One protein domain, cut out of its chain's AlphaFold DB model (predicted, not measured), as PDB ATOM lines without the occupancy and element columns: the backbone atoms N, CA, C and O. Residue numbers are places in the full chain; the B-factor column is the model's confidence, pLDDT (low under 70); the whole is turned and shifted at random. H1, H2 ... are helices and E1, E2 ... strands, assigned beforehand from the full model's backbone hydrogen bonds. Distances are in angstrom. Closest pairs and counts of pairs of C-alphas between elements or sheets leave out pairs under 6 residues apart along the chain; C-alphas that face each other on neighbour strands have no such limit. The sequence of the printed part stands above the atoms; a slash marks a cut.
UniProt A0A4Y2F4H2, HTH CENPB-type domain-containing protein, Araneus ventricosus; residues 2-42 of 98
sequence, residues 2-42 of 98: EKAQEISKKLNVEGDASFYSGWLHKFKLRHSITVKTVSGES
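This is residues 2 to 42 of the 98 residues of the protein "HTH CENPB-type domain-containing protein" of Araneus ventricosus (UniProt A0A4Y2F4H2). This is an open, strung-out chain with no packed core: helix H1 runs to a turn, the link folds back past it to helix H2, and strand E1 leads away into a tail. Residues 26 to 32 and 34 to 42 stand free. The printed part has 41 residues, ordered H1, H2, E1, of mixed class, and is extended, with a radius of gyration of the C-alphas of 15.0 A and spans of 47 by 23 by 13 A.

Start with H1, residues 2 to 10, which is apart from H2, residues 21 to 30, and from E1, residues 33 to 37. Next look at Lys 28 and Thr 34, whose C-alphas, 6.9 A apart, are the closest of H2 and E1. E1 pairs with no named strand. In H1 and H2 every O i to N i+4 pair is within hydrogen-bond range.

Find C-alpha 2 at (-19.406, -30.950, 26.327); from there H1 runs 12.5 A to Lys 10. H2 spans 14.5 A from Ser 21 to Arg 30. E1 covers 12.9 A from Ile 33, ending at C-alpha 37 at (-13.349, -16.603, 42.952).

The farthest C-alphas, of Gly 15 and Ser 42, are 47.2 A apart. The printed part has no cut and no long link. Residues 15 to 21 and 39 to 42 have pLDDT under 70.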
ATOM      1  N   GLU A   2     -18.657 -31.730  27.323       71.25
ATOM      2  CA  GLU A   2     -19.406 -30.950  26.327       71.25
ATOM      3  C   GLU A   2     -18.591 -29.827  25.655       71.25
ATOM      4  O   GLU A   2     -18.487 -29.791  24.433       71.25
ATOM      5  N   LYS A   3     -17.889 -28.983  26.431       76.31
ATOM      6  CA  LYS A   3     -17.015 -27.928  25.874       76.31
ATOM      7  C   LYS A   3     -15.850 -28.450  25.027       76.31
ATOM      8  O   LYS A   3     -15.496 -27.826  24.034       76.31
ATOM      9  N   ALA A   4     -15.256 -29.586  25.396       74.88
ATOM     10  CA  ALA A   4     -14.155 -30.173  24.632       74.88
ATOM     11  C   ALA A   4     -14.656 -30.735  23.290       74.88
ATOM     12  O   ALA A   4     -14.016 -30.537  22.261       74.88
ATOM     13  N   GLN A   5     -15.850 -31.335  23.287       78.81
ATOM     14  CA  GLN A   5     -16.531 -31.780  22.069       78.81
ATOM     15  C   GLN A   5     -16.940 -30.595  21.178       78.81
ATOM     16  O   GLN A   5     -16.775 -30.663  19.963       78.81
ATOM     17  N   GLU A   6     -17.429 -29.495  21.760       82.69
ATOM     18  CA  GLU A   6     -17.761 -28.263  21.029       82.69
ATOM     19  C   GLU A   6     -16.532 -27.680  20.310       82.69
ATOM     20  O   GLU A   6     -16.599 -27.362  19.123       82.69
ATOM     21  N   ILE A   7     -15.392 -27.584  21.006       81.50
ATOM     22  CA  ILE A   7     -14.130 -27.090  20.433       81.50
ATOM     23  C   ILE A   7     -13.621 -28.035  19.342       81.50
ATOM     24  O   ILE A   7     -13.236 -27.578  18.272       81.50
ATOM     25  N   SER A   8     -13.673 -29.347  19.574       82.31
ATOM     26  CA  SER A   8     -13.273 -30.354  18.584       82.31
ATOM     27  C   SER A   8     -14.056 -30.233  17.279       82.31
ATOM     28  O   SER A   8     -13.467 -30.316  16.203       82.31
ATOM     29  N   LYS A   9     -15.370 -29.983  17.370       84.19
ATOM     30  CA  LYS A   9     -16.225 -29.722  16.204       84.19
ATOM     31  C   LYS A   9     -15.824 -28.433  15.487       84.19
ATOM     32  O   LYS A   9     -15.717 -28.434  14.269       84.19
ATOM     33  N   LYS A  10     -15.557 -27.349  16.228       87.69
ATOM     34  CA  LYS A  10     -15.092 -26.070  15.650       87.69
ATOM     35  C   LYS A  10     -13.733 -26.186  14.953       87.69
ATOM     36  O   LYS A  10     -13.490 -25.466  13.994       87.69
ATOM     37  N   LEU A  11     -12.866 -27.073  15.433       86.06
ATOM     38  CA  LEU A  11     -11.530 -27.314  14.879       86.06
ATOM     39  C   LEU A  11     -11.502 -28.397  13.789       86.06
ATOM     40  O   LEU A  11     -10.425 -28.729  13.306       86.06
ATOM     41  N   ASN A  12     -12.664 -28.938  13.400       86.44
ATOM     42  CA  ASN A  12     -12.809 -29.945  12.347       86.44
ATOM     43  C   ASN A  12     -11.927 -31.194  12.555       86.44
ATOM     44  O   ASN A  12     -11.409 -31.771  11.601       86.44
ATOM     45  N   VAL A  13     -11.736 -31.599  13.816       81.94
ATOM     46  CA  VAL A  13     -10.962 -32.798  14.167       81.94
ATOM     47  C   VAL A  13     -11.771 -34.038  13.785       81.94
ATOM     48  O   VAL A  13     -12.851 -34.266  14.331       81.94
ATOM     49  N   GLU A  14     -11.248 -34.836  12.856       72.25
ATOM     50  CA  GLU A  14     -11.862 -36.091  12.417       72.25
ATOM     51  C   GLU A  14     -11.474 -37.245  13.364       72.25
ATOM     52  O   GLU A  14     -10.292 -37.523  13.564       72.25
ATOM     53  N   GLY A  15     -12.471 -37.912  13.962       67.25
ATOM     54  CA  GLY A  15     -12.298 -39.102  14.810       67.25
ATOM     55  C   GLY A  15     -12.958 -39.017  16.195       67.25
ATOM     56  O   GLY A  15     -13.321 -37.941  16.672       67.25
ATOM     57  N   ASP A  16     -13.098 -40.172  16.858       61.28
ATOM     58  CA  ASP A  16     -13.597 -40.268  18.237       61.28
ATOM     59  C   ASP A  16     -12.544 -39.740  19.219       61.28
ATOM     60  O   ASP A  16     -11.708 -40.468  19.761       61.28
ATOM     61  N   ALA A  17     -12.567 -38.430  19.452       63.47
ATOM     62  CA  ALA A  17     -11.728 -37.812  20.462       63.47
ATOM     63  C   ALA A  17     -12.166 -38.283  21.865       63.47
ATOM     64  O   ALA A  17     -13.215 -37.906  22.397       63.47
ATOM     65  N   SER A  18     -11.342 -39.131  22.482       65.62
ATOM     66  CA  SER A  18     -11.538 -39.619  23.847       65.62
ATOM     67  C   SER A  18     -11.104 -38.553  24.857       65.62
ATOM     68  O   SER A  18      -9.966 -38.490  25.319       65.62
ATOM     69  N   PHE A  19     -12.029 -37.667  25.219       67.50
ATOM     70  CA  PHE A  19     -11.754 -36.625  26.207       67.50
ATOM     71  C   PHE A  19     -11.736 -37.225  27.625       67.50
ATOM     72  O   PHE A  19     -12.760 -37.375  28.275       67.50
ATOM     73  N   TYR A  20     -10.576 -37.596  28.161       69.44
ATOM     74  CA  TYR A  20     -10.514 -38.086  29.543       69.44
ATOM     75  C   TYR A  20     -10.565 -36.929  30.551       69.44
ATOM     76  O   TYR A  20      -9.608 -36.165  30.699       69.44
ATOM     77  N   SER A  21     -11.647 -36.846  31.333       68.75
ATOM     78  CA  SER A  21     -11.769 -35.904  32.461       68.75
ATOM     79  C   SER A  21     -10.650 -36.081  33.500       68.75
ATOM     80  O   SER A  21     -10.185 -35.109  34.100       68.75
ATOM     81  N   GLY A  22     -10.163 -37.316  33.662       77.38
ATOM     82  CA  GLY A  22      -9.086 -37.660  34.585       77.38
ATOM     83  C   GLY A  22      -7.737 -37.022  34.241       77.38
ATOM     84  O   GLY A  22      -6.995 -36.677  35.157       77.38
ATOM     85  N   TRP A  23      -7.415 -36.813  32.957       82.12
ATOM     86  CA  TRP A  23      -6.163 -36.147  32.575       82.12
ATOM     87  C   TRP A  23      -6.167 -34.683  33.011       82.12
ATOM     88  O   TRP A  23      -5.220 -34.239  33.654       82.12
ATOM     89  N   LEU A  24      -7.267 -33.964  32.764       81.50
ATOM     90  CA  LEU A  24      -7.406 -32.567  33.176       81.50
ATOM     91  C   LEU A  24      -7.344 -32.421  34.702       81.50
ATOM     92  O   LEU A  24      -6.710 -31.502  35.212       81.50
ATOM     93  N   HIS A  25      -7.971 -33.343  35.437       82.75
ATOM     94  CA  HIS A  25      -7.883 -33.368  36.896       82.75
ATOM     95  C   HIS A  25      -6.439 -33.593  37.379       82.75
ATOM     96  O   HIS A  25      -5.938 -32.824  38.197       82.75
ATOM     97  N   LYS A  26      -5.736 -34.589  36.821       86.38
ATOM     98  CA  LYS A  26      -4.322 -34.862  37.135       86.38
ATOM     99  C   LYS A  26      -3.403 -33.697  36.760       86.38
ATOM    100  O   LYS A  26      -2.469 -33.406  37.499       86.38
ATOM    101  N   PHE A  27      -3.673 -33.025  35.645       84.88
ATOM    102  CA  PHE A  27      -2.938 -31.843  35.201       84.88
ATOM    103  C   PHE A  27      -3.101 -30.686  36.192       84.88
ATOM    104  O   PHE A  27      -2.106 -30.141  36.667       84.88
ATOM    105  N   LYS A  28      -4.345 -30.369  36.581       87.00
ATOM    106  CA  LYS A  28      -4.627 -29.338  37.590       87.00
ATOM    107  C   LYS A  28      -3.943 -29.642  38.922       87.00
ATOM    108  O   LYS A  28      -3.318 -28.753  39.488       87.00
ATOM    109  N   LEU A  29      -3.997 -30.896  39.380       86.31
ATOM    110  CA  LEU A  29      -3.304 -31.339  40.593       86.31
ATOM    111  C   LEU A  29      -1.783 -31.176  40.492       86.31
ATOM    112  O   LEU A  29      -1.169 -30.641  41.408       86.31
ATOM    113  N   ARG A  30      -1.175 -31.599  39.377       91.25
ATOM    114  CA  ARG A  30       0.278 -31.513  39.162       91.25
ATOM    115  C   ARG A  30       0.792 -30.076  39.181       91.25
ATOM    116  O   ARG A  30       1.875 -29.832  39.695       91.25
ATOM    117  N   HIS A  31       0.019 -29.149  38.626       88.38
ATOM    118  CA  HIS A  31       0.401 -27.741  38.507       88.38
ATOM    119  C   HIS A  31      -0.241 -26.846  39.575       88.38
ATOM    120  O   HIS A  31      -0.164 -25.628  39.476       88.38
ATOM    121  N   SER A  32      -0.871 -27.431  40.601       89.19
ATOM    122  CA  SER A  32      -1.556 -26.693  41.670       89.19
ATOM    123  C   SER A  32      -2.564 -25.653  41.160       89.19
ATOM    124  O   SER A  32      -2.731 -24.596  41.765       89.19
ATOM    125  N   ILE A  33      -3.246 -25.939  40.049       89.19
ATOM    126  CA  ILE A  33      -4.263 -25.058  39.466       89.19
ATOM    127  C   ILE A  33      -5.587 -25.312  40.181       89.19
ATOM    128  O   ILE A  33      -6.125 -26.422  40.143       89.19
ATOM    129  N   THR A  34      -6.146 -24.271  40.786       85.31
ATOM    130  CA  THR A  34      -7.446 -24.313  41.454       85.31
ATOM    131  C   THR A  34      -8.402 -23.303  40.833       85.31
ATOM    132  O   THR A  34      -7.992 -22.358  40.167       85.31
ATOM    133  N   VAL A  35      -9.699 -23.514  41.037       82.12
ATOM    134  CA  VAL A  35     -10.694 -22.478  40.753       82.12
ATOM    135  C   VAL A  35     -10.643 -21.480  41.905       82.12
ATOM    136  O   VAL A  35     -10.795 -21.884  43.058       82.12
ATOM    137  N   LYS A  36     -10.423 -20.203  41.603       80.69
ATOM    138  CA  LYS A  36     -10.524 -19.102  42.563       80.69
ATOM    139  C   LYS A  36     -11.668 -18.185  42.158       80.69
ATOM    140  O   LYS A  36     -11.903 -17.973  40.968       80.69
ATOM    141  N   THR A  37     -12.403 -17.699  43.152       77.75
ATOM    142  CA  THR A  37     -13.349 -16.603  42.952       77.75
ATOM    143  C   THR A  37     -12.536 -15.317  42.936       77.75
ATOM    144  O   THR A  37     -11.724 -15.113  43.836       77.75
ATOM    145  N   VAL A  38     -12.712 -14.503  41.900       71.38
ATOM    146  CA  VAL A  38     -12.147 -13.154  41.874       71.38
ATOM    147  C   VAL A  38     -13.059 -12.298  42.743       71.38
ATOM    148  O   VAL A  38     -14.248 -12.184  42.447       71.38
ATOM    149  N   SER A  39     -12.523 -11.795  43.849       66.38
ATOM    150  CA  SER A  39     -13.187 -10.787  44.674       66.38
ATOM    151  C   SER A  39     -12.649  -9.418  44.267       66.38
ATOM    152  O   SER A  39     -11.447  -9.315  44.015       66.38
ATOM    153  N   GLY A  40     -13.528  -8.416  44.185       66.44
ATOM    154  CA  GLY A  40     -13.138  -7.011  44.010       66.44
ATOM    155  C   GLY A  40     -12.209  -6.540  45.133       66.44
ATOM    156  O   GLY A  40     -12.118  -7.219  46.161       66.44
ATOM    157  N   GLU A  41     -11.480  -5.454  44.854       62.19
ATOM    158  CA  GLU A  41     -10.412  -4.816  45.643       62.19
ATOM    159  C   GLU A  41     -10.022  -5.512  46.960       62.19
ATOM    160  O   GLU A  41     -10.749  -5.535  47.955       62.19
ATOM    161  N   SER A  42      -8.774  -5.979  47.033       61.09
ATOM    162  CA  SER A  42      -8.120  -6.156  48.329       61.09
ATOM    163  C   SER A  42      -7.772  -4.768  48.871       61.09
ATOM    164  O   SER A  42      -6.692  -4.259  48.581       61.09
TER     165      SER A  42